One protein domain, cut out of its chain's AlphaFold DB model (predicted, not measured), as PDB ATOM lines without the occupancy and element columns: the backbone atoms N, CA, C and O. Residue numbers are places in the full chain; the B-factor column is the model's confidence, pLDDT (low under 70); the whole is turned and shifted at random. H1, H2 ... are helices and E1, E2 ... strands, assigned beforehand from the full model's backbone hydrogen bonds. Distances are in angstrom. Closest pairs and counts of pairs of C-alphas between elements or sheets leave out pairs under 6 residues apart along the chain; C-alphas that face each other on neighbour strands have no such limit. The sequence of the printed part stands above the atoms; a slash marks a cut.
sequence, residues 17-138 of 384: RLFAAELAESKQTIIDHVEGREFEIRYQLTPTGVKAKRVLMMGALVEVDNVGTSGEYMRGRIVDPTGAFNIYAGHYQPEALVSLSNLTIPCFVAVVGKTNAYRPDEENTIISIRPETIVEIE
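Overview. This is residues 17 to 138 of the 384 residues of an uncharacterized protein of Methanosarcinales archaeon (UniProt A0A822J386). What is the main picture? Five strands, E4 to E8, curve round into a small closed barrel, with helix H2 over one end and the short helix H1 on the opposite side. A small sheet of three strands, E1, E2 and E3, extends away from the barrel, with E3 running on into E4, and residues 34 to 39 stick out at its far tip. What are the order and size? The printed part has 122 residues, along which the named elements follow as H1 E1 E2 E3 E4 E5 E6 H2 E7 E8; the class is mostly strand, the barrel is mixed and the small sheet is antiparallel. The whole is compact, with a radius of gyration of the C-alphas of 14.6 A and spans of 43 by 31 by 28 A.

Arrangement. How do the barrel's strands follow one another? E4, residues 54 to 66, bends by 103 degrees at residue 60, with E5, residues 73 to 79, on one side beside residues 59 to 66, and E7, residues 107 to 118, on the other side beside residues 54 to 61. Both are antiparallel to E4, with N 60 and O 79 at 2.8 A and N 57 and O 111 at 3.0 A, within hydrogen-bond range. E5 and E6, residues 84 to 90, form a hairpin with N 76 and O 87 at 3.0 A, and E4 E5 E6 is a meander, each strand the antiparallel neighbour of the one before. Where does the ring close? E8, residues 126 to 137, is parallel to E6, with N 88 and O 129 at 3.0 A, and forms an antiparallel hairpin with E7, with N 116 and O 128 at 2.8 A. Where are the helices? H2, residues 94 to 102, is on the barrel, outside it, at a height over the sheet of 7.1 A; the barrel's sheet curls round it, and the closest C-alphas of H2 and E6 are those of Leu 97 and Ala 89, 5.0 A apart. H1, residues 20 to 24, is also on the barrel and outside it, at a height of 7.5 A, and its closest C-alpha pair with E6 is Ala 20 and Ala 84, 5.7 A. H1 and H2 are apart, and in both every O i to N i+4 pair is within hydrogen-bond range. How is the small sheet built? E2, residues 41 to 46, is the inner strand of a second meander between the edge strands E1, residues 28 to 32, and E3, residues 50 to 52, with N 30 and O 43 at 2.8 A and N 44 and O 52 at 2.8 A. E3 and E4 meet only through their link, while the closest C-alphas of E2 and E7 are those of Gln 44 and Thr 115, 6.9 A apart. H1 only grazes this sheet, with its residues 22 to 24.

Along the chain. Which elements are longest? From first to last C-alpha, E7 measures 26.6 A, E8 26.3 A, E4 24.0 A, E6 20.3 A and E5 19.9 A. Where are the anchor points? H1 begins at C-alpha 20, (101.891, 143.215, 126.349), E4 begins at C-alpha 54, (91.735, 136.931, 119.461), and E8 ends at C-alpha 137, (109.092, 128.107, 120.859).

Size, cuts and confidence. How far does it reach? The two C-alphas farthest apart are those of Glu 35 and Pro 106, at 45.7 A. Are there cuts or long links? The printed part, residues 17 to 138, has no cut, and no link between named elements is long. Where is confidence low? The mean pLDDT of the printed part is 90.5, and residues 69 to 71 are under 70.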
ATOM      1  N   ARG A  17      98.479 140.217 116.262       93.25
ATOM      2  CA  ARG A  17      99.748 140.409 116.982       93.25
ATOM      3  C   ARG A  17      99.717 141.716 117.776       93.25
ATOM      4  O   ARG A  17      99.507 142.773 117.180       93.25
ATOM      5  N   LEU A  18      99.918 141.623 119.090       94.19
ATOM      6  CA  LEU A  18      99.934 142.741 120.040       94.19
ATOM      7  C   LEU A  18     101.079 142.577 121.038       94.19
ATOM      8  O   LEU A  18     101.342 141.467 121.490       94.19
ATOM      9  N   PHE A  19     101.681 143.688 121.449       96.81
ATOM     10  CA  PHE A  19     102.592 143.722 122.592       96.81
ATOM     11  C   PHE A  19     101.839 143.756 123.932       96.81
ATOM     12  O   PHE A  19     100.710 144.249 124.011       96.81
ATOM     13  N   ALA A  20     102.467 143.270 125.005       96.81
ATOM     14  CA  ALA A  20     101.891 143.215 126.349       96.81
ATOM     15  C   ALA A  20     101.491 144.597 126.876       96.81
ATOM     16  O   ALA A  20     100.412 144.744 127.448       96.81
ATOM     17  N   ALA A  21     102.312 145.619 126.628       96.00
ATOM     18  CA  ALA A  21     101.991 147.000 126.985       96.00
ATOM     19  C   ALA A  21     100.771 147.546 126.212       96.00
ATOM     20  O   ALA A  21      99.900 148.183 126.801       96.00
ATOM     21  N   GLU A  22     100.646 147.238 124.914       94.88
ATOM     22  CA  GLU A  22      99.479 147.625 124.102       94.88
ATOM     23  C   GLU A  22      98.202 146.915 124.587       94.88
ATOM     24  O   GLU A  22      97.142 147.537 124.712       94.88
ATOM     25  N   LEU A  23      98.304 145.628 124.941       95.50
ATOM     26  CA  LEU A  23      97.196 144.878 125.526       95.50
ATOM     27  C   LEU A  23      96.786 145.439 126.895       95.50
ATOM     28  O   LEU A  23      95.594 145.609 127.129       95.50
ATOM     29  N   ALA A  24      97.735 145.754 127.781       94.12
ATOM     30  CA  ALA A  24      97.460 146.271 129.126       94.12
ATOM     31  C   ALA A  24      96.696 147.612 129.119       94.12
ATOM     32  O   ALA A  24      95.926 147.905 130.036       94.12
ATOM     33  N   GLU A  25      96.859 148.409 128.062       93.12
ATOM     34  CA  GLU A  25      96.144 149.676 127.871       93.12
ATOM     35  C   GLU A  25      94.761 149.516 127.214       93.12
ATOM     36  O   GLU A  25      93.965 150.455 127.215       93.12
ATOM     37  N   SER A  26      94.414 148.320 126.726       92.88
ATOM     38  CA  SER A  26      93.176 148.026 125.980       92.88
ATOM     39  C   SER A  26      91.921 147.895 126.877       92.88
ATOM     40  O   SER A  26      91.132 146.949 126.766       92.88
ATOM     41  N   LYS A  27      91.748 148.822 127.833       90.06
ATOM     42  CA  LYS A  27      90.771 148.768 128.947       90.06
ATOM     43  C   LYS A  27      89.304 148.889 128.520       90.06
ATOM     44  O   LYS A  27      88.403 148.514 129.276       90.06
ATOM     45  N   GLN A  28      89.052 149.424 127.327       89.50
ATOM     46  CA  GLN A  28      87.704 149.590 126.791       89.50
ATOM     47  C   GLN A  28      87.222 148.287 126.149       89.50
ATOM     48  O   GLN A  28      87.903 147.712 125.302       89.50
ATOM     49  N   THR A  29      86.027 147.839 126.536       90.94
ATOM     50  CA  THR A  29      85.371 146.663 125.956       90.94
ATOM     51  C   THR A  29      84.212 147.118 125.080       90.94
ATOM     52  O   THR A  29      83.288 147.758 125.573       90.94
ATOM     53  N   ILE A  30      84.244 146.765 123.796       88.94
ATOM     54  CA  ILE A  30      83.136 146.976 122.860       88.94
ATOM     55  C   ILE A  30      82.324 145.683 122.792       88.94
ATOM     56  O   ILE A  30      82.888 144.593 122.659       88.94
ATOM     57  N   ILE A  31      81.003 145.816 122.889       88.56
ATOM     58  CA  ILE A  31      80.041 144.721 122.800       88.56
ATOM     59  C   ILE A  31      79.266 144.877 121.490       88.56
ATOM     60  O   ILE A  31      78.504 145.828 121.333       88.56
ATOM     61  N   ASP A  32      79.464 143.954 120.549       82.88
ATOM     62  CA  ASP A  32      78.674 143.906 119.319       82.88
ATOM     63  C   ASP A  32      77.538 142.879 119.506       82.88
ATOM     64  O   ASP A  32      77.779 141.668 119.605       82.88
ATOM     65  N   HIS A  33      76.296 143.367 119.550       79.88
ATOM     66  CA  HIS A  33      75.089 142.542 119.462       79.88
ATOM     67  C   HIS A  33      74.793 142.247 117.992       79.88
ATOM     68  O   HIS A  33      74.858 143.148 117.157       79.88
ATOM     69  N   VAL A  34      74.450 141.000 117.666       72.56
ATOM     70  CA  VAL A  34      74.091 140.617 116.296       72.56
ATOM     71  C   VAL A  34      72.794 139.827 116.300       72.56
ATOM     72  O   VAL A  34      72.621 138.891 117.078       72.56
ATOM     73  N   GLU A  35      71.882 140.241 115.425       71.75
ATOM     74  CA  GLU A  35      70.546 139.677 115.291       71.75
ATOM     75  C   GLU A  35      70.625 138.170 114.983       71.75
ATOM     76  O   GLU A  35      71.349 137.736 114.090       71.75
ATOM     77  N   GLY A  36      69.918 137.356 115.773       71.62
ATOM     78  CA  GLY A  36      69.988 135.894 115.690       71.62
ATOM     79  C   GLY A  36      71.104 135.227 116.508       71.62
ATOM     80  O   GLY A  36      71.197 134.000 116.481       71.62
ATOM     81  N   ARG A  37      71.924 135.970 117.271       71.19
ATOM     82  CA  ARG A  37      72.806 135.397 118.307       71.19
ATOM     83  C   ARG A  37      72.251 135.623 119.713       71.19
ATOM     84  O   ARG A  37      72.026 136.758 120.110       71.19
ATOM     85  N   GLU A  38      72.145 134.550 120.501       74.06
ATOM     86  CA  GLU A  38      71.865 134.633 121.948       74.06
ATOM     87  C   GLU A  38      73.048 135.193 122.758       74.06
ATOM     88  O   GLU A  38      72.865 135.681 123.869       74.06
ATOM     89  N   PHE A  39      74.269 135.136 122.208       75.81
ATOM     90  CA  PHE A  39      75.492 135.544 122.899       75.81
ATOM     91  C   PHE A  39      76.149 136.767 122.255       75.81
ATOM     92  O   PHE A  39      76.442 136.795 121.056       75.81
ATOM     93  N   GLU A  40      76.454 137.745 123.100       83.69
ATOM     94  CA  GLU A  40      77.233 138.939 122.783       83.69
ATOM     95  C   GLU A  40      78.669 138.619 122.352       83.69
ATOM     96  O   GLU A  40      79.332 137.740 122.918       83.69
ATOM     97  N   ILE A  41      79.208 139.405 121.415       84.62
ATOM     98  CA  ILE A  41      80.637 139.376 121.110       84.62
ATOM     99  C   ILE A  41      81.331 140.559 121.783       84.62
ATOM    100  O   ILE A  41      81.108 141.709 121.418       84.62
ATOM    101  N   ARG A  42      82.234 140.251 122.718       89.50
ATOM    102  CA  ARG A  42      83.126 141.229 123.352       89.50
ATOM    103  C   ARG A  42      84.462 141.340 122.614       89.50
ATOM    104  O   ARG A  42      85.042 140.325 122.223       89.50
ATOM    105  N   TYR A  43      84.938 142.573 122.476       91.31
ATOM    106  CA  TYR A  43      86.240 142.961 121.934       91.31
ATOM    107  C   TYR A  43      86.923 143.917 122.902       91.31
ATOM    108  O   TYR A  43      86.260 144.806 123.429       91.31
ATOM    109  N   GLN A  44      88.239 143.821 123.054       93.25
ATOM    110  CA  GLN A  44      89.028 144.894 123.647       93.25
ATOM    111  C   GLN A  44      89.444 145.882 122.560       93.25
ATOM    112  O   GLN A  44      89.942 145.478 121.512       93.25
ATOM    113  N   LEU A  45      89.217 147.175 122.783       92.19
ATOM    114  CA  LEU A  45      89.714 148.222 121.897       92.19
ATOM    115  C   LEU A  45      91.153 148.558 122.298       92.19
ATOM    116  O   LEU A  45      91.382 149.013 123.420       92.19
ATOM    117  N   THR A  46      92.107 148.345 121.391       91.75
ATOM    118  CA  THR A  46      93.490 148.794 121.589       91.75
ATOM    119  C   THR A  46      93.583 150.310 121.427       91.75
ATOM    120  O   THR A  46      92.853 150.874 120.601       91.75
ATOM    121  N   PRO A  47      94.498 150.998 122.138       89.81
ATOM    122  CA  PRO A  47      94.710 152.432 121.939       89.81
ATOM    123  C   PRO A  47      95.069 152.771 120.487       89.81
ATOM    124  O   PRO A  47      94.605 153.770 119.952       89.81
ATOM    125  N   THR A  48      95.774 151.878 119.781       87.69
ATOM    126  CA  THR A  48      96.091 152.028 118.349       87.69
ATOM    127  C   THR A  48      94.871 151.927 117.410       87.69
ATOM    128  O   THR A  48      95.051 151.866 116.195       87.69
ATOM    129  N   GLY A  49      93.638 151.854 117.927       84.19
ATOM    130  CA  GLY A  49      92.401 151.910 117.142       84.19
ATOM    131  C   GLY A  49      91.934 150.575 116.552       84.19
ATOM    132  O   GLY A  49      91.365 150.550 115.460       84.19
ATOM    133  N   VAL A  50      92.176 149.446 117.227       88.88
ATOM    134  CA  VAL A  50      91.793 148.118 116.713       88.88
ATOM    135  C   VAL A  50      90.959 147.313 117.711       88.88
ATOM    136  O   VAL A  50      91.271 147.231 118.893       88.88
ATOM    137  N   LYS A  51      89.893 146.665 117.215       90.31
ATOM    138  CA  LYS A  51      89.089 145.690 117.969       90.31
ATOM    139  C   LYS A  51      89.823 144.341 118.061       90.31
ATOM    140  O   LYS A  51      89.796 143.553 117.118       90.31
ATOM    141  N   ALA A  52      90.430 144.046 119.204       91.12
ATOM    142  CA  ALA A  52      91.077 142.773 119.506       91.12
ATOM    143  C   ALA A  52      90.118 141.820 120.246       91.12
ATOM    144  O   ALA A  52      89.699 142.092 121.368       91.12
ATOM    145  N   LYS A  53      89.774 140.684 119.626       90.62
ATOM    146  CA  LYS A  53      89.061 139.564 120.285       90.62
ATOM    147  C   LYS A  53      89.958 138.347 120.485       90.62
ATOM    148  O   LYS A  53      89.867 137.667 121.505       90.62
ATOM    149  N   ARG A  54      90.783 138.043 119.482       93.56
ATOM    150  CA  ARG A  54      91.735 136.931 119.461       93.56
ATOM    151  C   ARG A  54      93.119 137.502 119.183       93.56
ATOM    152  O   ARG A  54      93.260 138.331 118.287       93.56
ATOM    153  N   VAL A  55      94.113 137.078 119.948       95.25
ATOM    154  CA  VAL A  55      95.480 137.613 119.899       95.25
ATOM    155  C   VAL A  55      96.500 136.493 119.727       95.25
ATOM    156  O   VAL A  55      96.240 135.367 120.149       95.25
ATOM    157  N   LEU A  56      97.628 136.814 119.094       96.19
ATOM    158  CA  LEU A  56      98.854 136.018 119.049       96.19
ATOM    159  C   LEU A  56      99.943 136.814 119.771       96.19
ATOM    160  O   LEU A  56     100.340 137.881 119.298       96.19
ATOM    161  N   MET A  57     100.424 136.288 120.890       96.50
ATOM    162  CA  MET A  57     101.445 136.924 121.717       96.50
ATOM    163  C   MET A  57     102.541 135.929 122.066       96.50
ATOM    164  O   MET A  57     102.252 134.747 122.255       96.50
ATOM    165  N   MET A  58     103.783 136.400 122.147       97.31
ATOM    166  CA  MET A  58     104.935 135.572 122.493       97.31
ATOM    167  C   MET A  58     105.767 136.228 123.593       97.31
ATOM    168  O   MET A  58     105.776 137.452 123.726       97.31
ATOM    169  N   GLY A  59     106.458 135.419 124.391       95.50
ATOM    170  CA  GLY A  59     107.313 135.905 125.473       95.50
ATOM    171  C   GLY A  59     107.876 134.774 126.327       95.50
ATOM    172  O   GLY A  59     107.592 133.605 126.079       95.50
ATOM    173  N   ALA A  60     108.669 135.123 127.336       96.06
ATOM    174  CA  ALA A  60     109.178 134.181 128.327       96.06
ATOM    175  C   ALA A  60     108.092 133.853 129.360       96.06
ATOM    176  O   ALA A  60     107.576 134.760 130.016       96.06
ATOM    177  N   LEU A  61     107.758 132.577 129.531       96.81
ATOM    178  CA  LEU A  61     106.955 132.086 130.648       96.81
ATOM    179  C   LEU A  61     107.831 132.092 131.911       96.81
ATOM    180  O   LEU A  61     108.881 131.452 131.933       96.81
ATOM    181  N   VAL A  62     107.421 132.838 132.943       96.75
ATOM    182  CA  VAL A  62     108.233 133.073 134.161       96.75
ATOM    183  C   VAL A  62     107.597 132.561 135.452       96.75
ATOM    184  O   VAL A  62     108.312 132.255 136.400       96.75
ATOM    185  N   GLU A  63     106.269 132.463 135.506       95.94
ATOM    186  CA  GLU A  63     105.520 131.933 136.654       95.94
ATOM    187  C   GLU A  63     104.377 131.064 136.109       95.94
ATOM    188  O   GLU A  63     103.690 131.467 135.163       95.94
ATOM    189  N   VAL A  64     104.154 129.892 136.708       95.38
ATOM    190  CA  VAL A  64     102.959 129.061 136.494       95.38
ATOM    191  C   VAL A  64     102.401 128.681 137.858       95.38
ATOM    192  O   VAL A  64     103.048 127.978 138.630       95.38
ATOM    193  N   ASP A  65     101.187 129.143 138.142       93.25
ATOM    194  CA  ASP A  65     100.505 128.938 139.415       93.25
ATOM    195  C   ASP A  65      99.209 128.157 139.232       93.25
ATOM    196  O   ASP A  65      98.376 128.480 138.382       93.25
ATOM    197  N   ASN A  66      98.976 127.201 140.122       91.44
ATOM    198  CA  ASN A  66      97.662 126.609 140.311       91.44
ATOM    199  C   ASN A  66      96.812 127.535 141.196       91.44
ATOM    200  O   ASN A  66      97.051 127.650 142.397       91.44
ATOM    201  N   VAL A  67      95.831 128.213 140.596       86.19
ATOM    202  CA  VAL A  67      94.942 129.174 141.284       86.19
ATOM    203  C   VAL A  67      93.591 128.537 141.649       86.19
ATOM    204  O   VAL A  67      92.771 129.150 142.330       86.19
ATOM    205  N   GLY A  68      93.339 127.305 141.197       74.94
ATOM    206  CA  GLY A  68      92.165 126.521 141.567       74.94
ATOM    207  C   GLY A  68      92.398 125.691 142.831       74.94
ATOM    208  O   GLY A  68      93.505 125.245 143.108       74.94
ATOM    209  N   THR A  69      91.328 125.387 143.567       65.19
ATOM    210  CA  THR A  69      91.377 124.543 144.781       65.19
ATOM    211  C   THR A  69      91.874 123.107 144.516       65.19
ATOM    212  O   THR A  69      92.181 122.380 145.459       65.19
ATOM    213  N   SER A  70      91.926 122.684 143.249       63.81
ATOM    214  CA  SER A  70      92.070 121.281 142.830       63.81
ATOM    215  C   SER A  70      92.905 121.069 141.549       63.81
ATOM    216  O   SER A  70      92.817 120.005 140.947       63.81
ATOM    217  N   GLY A  71      93.722 122.039 141.101       64.25
ATOM    218  CA  GLY A  71      94.498 121.902 139.841       64.25
ATOM    219  C   GLY A  71      93.728 122.286 138.575       64.25
ATOM    220  O   GLY A  71      94.233 122.194 137.464       64.25
ATOM    221  N   GLU A  72      92.490 122.734 138.750       80.94
ATOM    222  CA  GLU A  72      91.508 122.948 137.685       80.94
ATOM    223  C   GLU A  72      91.687 124.264 136.912       80.94
ATOM    224  O   GLU A  72      91.040 124.471 135.883       80.94
ATOM    225  N   TYR A  73      92.531 125.162 137.429       89.50
ATOM    226  CA  TYR A  73      92.799 126.484 136.870       89.50
ATOM    227  C   TYR A  73      94.273 126.844 137.042       89.50
ATOM    228  O   TYR A  73      94.738 127.070 138.161       89.50
ATOM    229  N   MET A  74      94.976 126.953 135.918       92.50
ATOM    230  CA  MET A  74      96.389 127.313 135.854       92.50
ATOM    231  C   MET A  74      96.534 128.737 135.314       92.50
ATOM    232  O   MET A  74      95.987 129.082 134.261       92.50
ATOM    233  N   ARG A  75      97.275 129.572 136.043       95.12
ATOM    234  CA  ARG A  75      97.692 130.914 135.633       95.12
ATOM    235  C   ARG A  75      99.127 130.846 135.142       95.12
ATOM    236  O   ARG A  75      99.994 130.434 135.897       95.12
ATOM    237  N   GLY A  76      99.377 131.308 133.925       96.12
ATOM    238  CA  GLY A  76     100.729 131.541 133.418       96.12
ATOM    239  C   GLY A  76     101.014 133.036 133.361       96.12
ATOM    240  O   GLY A  76     100.168 133.801 132.890       96.12
ATOM    241  N   ARG A  77     102.195 133.456 133.809       97.31
ATOM    242  CA  ARG A  77     102.704 134.816 133.621       97.31
ATOM    243  C   ARG A  77     103.777 134.817 132.551       97.31
ATOM    244  O   ARG A  77     104.776 134.110 132.672       97.31
ATOM    245  N   ILE A  78     103.573 135.636 131.529       97.25
ATOM    246  CA  ILE A  78     104.450 135.714 130.363       97.25
ATOM    247  C   ILE A  78     104.986 137.140 130.243       97.25
ATOM    248  O   ILE A  78     104.240 138.104 130.425       97.25
ATOM    249  N   VAL A  79     106.279 137.273 129.960       97.00
ATOM    250  CA  VAL A  79     106.996 138.545 129.818       97.00
ATOM    251  C   VAL A  79     107.473 138.696 128.378       97.00
ATOM    252  O   VAL A  79     108.195 137.843 127.867       97.00
ATOM    253  N   ASP A  80     107.085 139.789 127.728       95.81
ATOM    254  CA  ASP A  80     107.591 140.193 126.416       95.81
ATOM    255  C   ASP A  80     108.543 141.408 126.560       95.81
ATOM    256  O   ASP A  80     108.715 141.936 127.664       95.81
ATOM    257  N   PRO A  81     109.188 141.894 125.483       93.88
ATOM    258  CA  PRO A  81     110.094 143.044 125.574       93.88
ATOM    259  C   PRO A  81     109.445 144.354 126.061       93.88
ATOM    260  O   PRO A  81     110.160 145.298 126.405       93.88
ATOM    261  N   THR A  82     108.116 144.449 126.093       95.44
ATOM    262  CA  THR A  82     107.350 145.658 126.443       95.44
ATOM    263  C   THR A  82     106.720 145.605 127.834       95.44
ATOM    264  O   THR A  82     106.485 146.656 128.429       95.44
ATOM    265  N   GLY A  83     106.456 144.413 128.372       94.81
ATOM    266  CA  GLY A  83     105.782 144.236 129.654       94.81
ATOM    267  C   GLY A  83     105.450 142.777 129.957       94.81
ATOM    268  O   GLY A  83     106.058 141.856 129.421       94.81
ATOM    269  N   ALA A  84     104.471 142.557 130.832       96.12
ATOM    270  CA  ALA A  84     104.017 141.221 131.212       96.12
ATOM    271  C   ALA A  84     102.497 141.092 131.081       96.12
ATOM    272  O   ALA A  84     101.765 142.056 131.312       96.12
ATOM    273  N   PHE A  85     102.023 139.892 130.756       96.75
ATOM    274  CA  PHE A  85     100.605 139.559 130.663       96.75
ATOM    275  C   PHE A  85     100.308 138.197 131.300       96.75
ATOM    276  O   PHE A  85     101.183 137.340 131.423       96.75
ATOM    277  N   ASN A  86      99.051 138.003 131.707       96.62
ATOM    278  CA  ASN A  86      98.598 136.782 132.371       96.62
ATOM    279  C   ASN A  86      97.655 135.983 131.466       96.62
ATOM    280  O   ASN A  86      96.678 136.523 130.929       96.62
ATOM    281  N   ILE A  87      97.914 134.682 131.364       96.75
ATOM    282  CA  ILE A  87      97.012 133.696 130.769       96.75
ATOM    283  C   ILE A  87      96.317 132.886 131.863       96.75
ATOM    284  O   ILE A  87      96.912 132.612 132.902       96.75
ATOM    285  N   TYR A  88      95.070 132.482 131.622       95.25
ATOM    286  CA  TYR A  88      94.317 131.596 132.515       95.25
ATOM    287  C   TYR A  88      93.713 130.444 131.716       95.25
ATOM    288  O   TYR A  88      92.756 130.643 130.962       95.25
ATOM    289  N   ALA A  89      94.271 129.249 131.893       94.31
ATOM    290  CA  ALA A  89      93.715 127.999 131.391       94.31
ATOM    291  C   ALA A  89      92.875 127.325 132.486       94.31
ATOM    292  O   ALA A  89      93.192 127.417 133.671       94.31
ATOM    293  N   GLY A  90      91.810 126.633 132.094       90.62
ATOM    294  CA  GLY A  90      90.992 125.813 132.988       90.62
ATOM    295  C   GLY A  90      90.250 124.735 132.202       90.62
ATOM    296  O   GLY A  90      90.492 124.583 131.007       90.62
ATOM    297  N   HIS A  91      89.312 124.023 132.831       87.75
ATOM    298  CA  HIS A  91      88.588 122.873 132.241       87.75
ATOM    299  C   HIS A  91      88.071 123.037 130.808       87.75
ATOM    300  O   HIS A  91      88.074 122.089 130.031       87.75
ATOM    301  N   TYR A  92      87.607 124.233 130.443       86.81
ATOM    302  CA  TYR A  92      87.073 124.516 129.105       86.81
ATOM    303  C   TYR A  92      88.170 124.713 128.034       86.81
ATOM    304  O   TYR A  92      87.859 124.990 126.873       86.81
ATOM    305  N   GLN A  93      89.442 124.658 128.428       92.12
ATOM    306  CA  GLN A  93      90.652 124.799 127.614       92.12
ATOM    307  C   GLN A  93      91.630 123.644 127.948       92.12
ATOM    308  O   GLN A  93      92.745 123.909 128.395       92.12
ATOM    309  N   PRO A  94      91.232 122.364 127.790       90.69
ATOM    310  CA  PRO A  94      92.007 121.229 128.301       90.69
ATOM    311  C   PRO A  94      93.390 121.104 127.645       90.69
ATOM    312  O   PRO A  94      94.358 120.821 128.338       90.69
ATOM    313  N   GLU A  95      93.499 121.390 126.343       91.06
ATOM    314  CA  GLU A  95      94.770 121.439 125.602       91.06
ATOM    315  C   GLU A  95      95.748 122.431 126.250       91.06
ATOM    316  O   GLU A  95      96.815 122.045 126.720       91.06
ATOM    317  N   ALA A  96      95.344 123.698 126.376       92.56
ATOM    318  CA  ALA A  96      96.192 124.727 126.970       92.56
ATOM    319  C   ALA A  96      96.457 124.514 128.471       92.56
ATOM    320  O   ALA A  96      97.499 124.942 128.959       92.56
ATOM    321  N   LEU A  97      95.545 123.859 129.200       93.06
ATOM    322  CA  LEU A  97      95.737 123.490 130.604       93.06
ATOM    323  C   LEU A  97      96.848 122.439 130.749       93.06
ATOM    324  O   LEU A  97      97.753 122.619 131.563       93.06
ATOM    325  N   VAL A  98      96.801 121.376 129.937       92.31
ATOM    326  CA  VAL A  98      97.805 120.300 129.934       92.31
ATOM    327  C   VAL A  98      99.163 120.834 129.488       92.31
ATOM    328  O   VAL A  98     100.141 120.628 130.199       92.31
ATOM    329  N   SER A  99      99.225 121.590 128.385       92.44
ATOM    330  CA  SER A  99     100.476 122.215 127.940       92.44
ATOM    331  C   SER A  99     101.071 123.116 129.024       92.44
ATOM    332  O   SER A  99     102.227 122.942 129.391       92.44
ATOM    333  N   LEU A 100     100.280 124.021 129.618       92.56
ATOM    334  CA  LEU A 100     100.771 124.933 130.659       92.56
ATOM    335  C   LEU A 100     101.244 124.213 131.933       92.56
ATOM    336  O   LEU A 100     102.108 124.733 132.630       92.56
ATOM    337  N   SER A 101     100.702 123.029 132.228       90.94
ATOM    338  CA  SER A 101     101.117 122.207 133.376       90.94
ATOM    339  C   SER A 101     102.415 121.429 133.133       90.94
ATOM    340  O   SER A 101     103.063 121.031 134.096       90.94
ATOM    341  N   ASN A 102     102.783 121.207 131.867       92.81
ATOM    342  CA  ASN A 102     103.934 120.395 131.468       92.81
ATOM    343  C   ASN A 102     105.173 121.221 131.070       92.81
ATOM    344  O   ASN A 102     106.256 120.656 130.953       92.81
ATOM    345  N   LEU A 103     105.027 122.532 130.843       93.50
ATOM    346  CA  LEU A 103     106.128 123.415 130.442       93.50
ATOM    347  C   LEU A 103     107.128 123.648 131.584       93.50
ATOM    348  O   LEU A 103     106.752 124.015 132.699       93.50
ATOM    349  N   THR A 104     108.418 123.517 131.281       92.81
ATOM    350  CA  THR A 104     109.513 123.852 132.201       92.81
ATOM    351  C   THR A 104     109.840 125.342 132.143       92.81
ATOM    352  O   THR A 104     110.059 125.895 131.071       92.81
ATOM    353  N   ILE A 105     109.880 126.008 133.299       94.81
ATOM    354  CA  ILE A 105     110.196 127.442 133.417       94.81
ATOM    355  C   ILE A 105     111.702 127.628 133.680       94.81
ATOM    356  O   ILE A 105     112.234 126.918 134.537       94.81
ATOM    357  N   PRO A 106     112.378 128.622 133.066       94.06
ATOM    358  CA  PRO A 106     111.871 129.563 132.064       94.06
ATOM    359  C   PRO A 106     111.983 129.022 130.629       94.06
ATOM    360  O   PRO A 106     113.027 128.512 130.239       94.06
ATOM    361  N   CYS A 107     110.940 129.228 129.823       94.31
ATOM    362  CA  CYS A 107     110.901 128.895 128.391       94.31
ATOM    363  C   CYS A 107     110.227 130.018 127.590       94.31
ATOM    364  O   CYS A 107     109.489 130.833 128.157       94.31
ATOM    365  N   PHE A 108     110.453 130.087 126.274       95.50
ATOM    366  CA  PHE A 108     109.670 130.972 125.405       95.50
ATOM    367  C   PHE A 108     108.408 130.258 124.935       95.50
ATOM    368  O   PHE A 108     108.440 129.090 124.560       95.50
ATOM    369  N   VAL A 109     107.285 130.972 124.935       96.75
ATOM    370  CA  VAL A 109     105.986 130.423 124.538       96.75
ATOM    371  C   VAL A 109     105.289 131.309 123.520       96.75
ATOM    372  O   VAL A 109     105.322 132.539 123.622       96.75
ATOM    373  N   ALA A 110     104.592 130.682 122.575       96.56
ATOM    374  CA  ALA A 110     103.594 131.331 121.740       96.56
ATOM    375  C   ALA A 110     102.191 131.003 122.254       96.56
ATOM    376  O   ALA A 110     101.803 129.840 122.366       96.56
ATOM    377  N   VAL A 111     101.406 132.045 122.528       96.56
ATOM    378  CA  VAL A 111     100.016 131.936 122.970       96.56
ATOM    379  C   VAL A 111      99.097 132.500 121.904       96.56
ATOM    380  O   VAL A 111      99.189 133.676 121.541       96.56
ATOM    381  N   VAL A 112      98.131 131.687 121.479       96.00
ATOM    382  CA  VAL A 112      96.957 132.177 120.757       96.00
ATOM    383  C   VAL A 112      95.739 132.026 121.643       96.00
ATOM    384  O   VAL A 112      95.420 130.930 122.096       96.00
ATOM    385  N   GLY A 113      95.032 133.124 121.895       94.38
ATOM    386  CA  GLY A 113      93.932 133.125 122.852       94.38
ATOM    387  C   GLY A 113      92.917 134.234 122.639       94.38
ATOM    388  O   GLY A 113      93.106 135.140 121.828       94.38
ATOM    389  N   LYS A 114      91.812 134.147 123.378       94.06
ATOM    390  CA  LYS A 114      90.767 135.172 123.427       94.06
ATOM    391  C   LYS A 114      91.078 136.178 124.531       94.06
ATOM    392  O   LYS A 114      91.395 135.782 125.651       94.06
ATOM    393  N   THR A 115      90.940 137.465 124.241       94.94
ATOM    394  CA  THR A 115      91.057 138.528 125.248       94.94
ATOM    395  C   THR A 115      89.886 138.467 126.226       94.94
ATOM    396  O   THR A 115      88.739 138.276 125.818       94.94
ATOM    397  N   ASN A 116      90.161 138.667 127.511       92.81
ATOM    398  CA  ASN A 116      89.173 138.656 128.579       92.81
ATOM    399  C   ASN A 116      89.480 139.775 129.584       92.81
ATOM    400  O   ASN A 116      90.498 139.732 130.277       92.81
ATOM    401  N   ALA A 117      88.602 140.772 129.664       91.56
ATOM    402  CA  ALA A 117      88.685 141.827 130.668       91.56
ATOM    403  C   ALA A 117      88.004 141.381 131.969       91.56
ATOM    404  O   ALA A 117      86.857 140.935 131.957       91.56
ATOM    405  N   TYR A 118      88.710 141.536 133.085       87.94
ATOM    406  CA  TYR A 118      88.194 141.349 134.433       87.94
ATOM    407  C   TYR A 118      88.302 142.671 135.196       87.94
ATOM    408  O   TYR A 118      89.342 143.329 135.172       87.94
ATOM    409  N   ARG A 119      87.217 143.070 135.862       87.44
ATOM    410  CA  ARG A 119      87.162 144.257 136.719       87.44
ATOM    411  C   ARG A 119      86.942 143.797 138.159       87.44
ATOM    412  O   ARG A 119      85.804 143.457 138.481       87.44
ATOM    413  N   PRO A 120      88.000 143.693 138.988       85.06
ATOM    414  CA  PRO A 120      87.829 143.491 140.426       85.06
ATOM    415  C   PRO A 120      87.170 144.714 141.081       85.06
ATOM    416  O   PRO A 120      86.290 144.552 141.920       85.06
ATOM    417  N   ASP A 121      87.548 145.910 140.625       85.12
ATOM    418  CA  ASP A 121      87.129 147.212 141.141       85.12
ATOM    419  C   ASP A 121      86.616 148.090 139.984       85.12
ATOM    420  O   ASP A 121      86.936 147.833 138.819       85.12
ATOM    421  N   GLU A 122      85.860 149.154 140.274       77.69
ATOM    422  CA  GLU A 122      85.323 150.049 139.231       77.69
ATOM    423  C   GLU A 122      86.427 150.773 138.435       77.69
ATOM    424  O   GLU A 122      86.306 150.958 137.223       77.69
ATOM    425  N   GLU A 123      87.534 151.127 139.095       79.50
ATOM    426  CA  GLU A 123      88.647 151.876 138.496       79.50
ATOM    427  C   GLU A 123      89.658 150.990 137.747       79.50
ATOM    428  O   GLU A 123      90.385 151.467 136.867       79.50
ATOM    429  N   ASN A 124      89.727 149.692 138.068       83.94
ATOM    430  CA  ASN A 124      90.784 148.810 137.581       83.94
ATOM    431  C   ASN A 124      90.243 147.730 136.636       83.94
ATOM    432  O   ASN A 124      89.499 146.837 137.029       83.94
ATOM    433  N   THR A 125      90.659 147.780 135.368       89.38
ATOM    434  CA  THR A 125      90.388 146.722 134.382       89.38
ATOM    435  C   THR A 125      91.672 145.954 134.110       89.38
ATOM    436  O   THR A 125      92.575 146.467 133.451       89.38
ATOM    437  N   ILE A 126      91.733 144.712 134.588       90.12
ATOM    438  CA  ILE A 126      92.825 143.775 134.328       90.12
ATOM    439  C   ILE A 126      92.481 142.987 133.069       90.12
ATOM    440  O   ILE A 126      91.420 142.365 132.974       90.12
ATOM    441  N   ILE A 127      93.381 142.996 132.091       93.75
ATOM    442  CA  ILE A 127      93.192 142.268 130.838       93.75
ATOM    443  C   ILE A 127      94.010 140.986 130.904       93.75
ATOM    444  O   ILE A 127      95.188 140.979 131.250       93.75
ATOM    445  N   SER A 128      93.332 139.891 130.601       94.56
ATOM    446  CA  SER A 128      93.852 138.533 130.639       94.56
ATOM    447  C   SER A 128      93.612 137.857 129.298       94.56
ATOM    448  O   SER A 128      92.748 138.276 128.520       94.56
ATOM    449  N   ILE A 129      94.352 136.790 129.029       96.31
ATOM    450  CA  ILE A 129      94.129 135.952 127.855       96.31
ATOM    451  C   ILE A 129      93.614 134.590 128.310       96.31
ATOM    452  O   ILE A 129      94.184 133.940 129.181       96.31
ATOM    453  N   ARG A 130      92.530 134.140 127.685       95.19
ATOM    454  CA  ARG A 130      92.098 132.746 127.730       95.19
ATOM    455  C   ARG A 130      92.783 132.023 126.566       95.19
ATOM    456  O   ARG A 130      92.363 132.256 125.426       95.19
ATOM    457  N   PRO A 131      93.836 131.223 126.800       95.38
ATOM    458  CA  PRO A 131      94.550 130.548 125.726       95.38
ATOM    459  C   PRO A 131      93.610 129.553 125.036       95.38
ATOM    460  O   PRO A 131      92.851 128.840 125.687       95.38
ATOM    461  N   GLU A 132      93.626 129.544 123.707       92.38
ATOM    462  CA  GLU A 132      93.095 128.434 122.911       92.38
ATOM    463  C   GLU A 132      94.193 127.380 122.744       92.38
ATOM    464  O   GLU A 132      93.942 126.210 122.995       92.38
ATOM    465  N   THR A 133      95.410 127.833 122.426       92.25
ATOM    466  CA  THR A 133      96.612 127.012 122.252       92.25
ATOM    467  C   THR A 133      97.805 127.743 122.874       92.25
ATOM    468  O   THR A 133      97.913 128.971 122.765       92.25
ATOM    469  N   ILE A 134      98.694 126.988 123.518       95.00
ATOM    470  CA  ILE A 134     100.023 127.427 123.956       95.00
ATOM    471  C   ILE A 134     101.042 126.369 123.537       95.00
ATOM    472  O   ILE A 134     100.806 125.177 123.738       95.00
ATOM    473  N   VAL A 135     102.151 126.817 122.954       95.19
ATOM    474  CA  VAL A 135     103.284 125.978 122.545       95.19
ATOM    475  C   VAL A 135     104.590 126.620 122.997       95.19
ATOM    476  O   VAL A 135     104.684 127.850 123.048       95.19
ATOM    477  N   GLU A 136     105.579 125.793 123.321       95.00
ATOM    478  CA  GLU A 136     106.971 126.223 123.467       95.00
ATOM    479  C   GLU A 136     107.539 126.621 122.096       95.00
ATOM    480  O   GLU A 136     107.113 126.088 121.068       95.00
ATOM    481  N   ILE A 137     108.445 127.596 122.073       94.75
ATOM    482  CA  ILE A 137     109.092 128.107 120.859       94.75
ATOM    483  C   ILE A 137     110.568 128.411 121.118       94.75
ATOM    484  O   ILE A 137     110.966 128.715 122.238       94.75
ATOM    485  N   GLU A 138     111.359 128.419 120.053       91.00
ATOM    486  CA  GLU A 138     112.762 128.843 120.072       91.00
ATOM    487  C   GLU A 138     112.898 130.377 120.097       91.00
ATOM    488  O   GLU A 138     111.997 131.115 119.664       91.00
TER     489      GLU A 138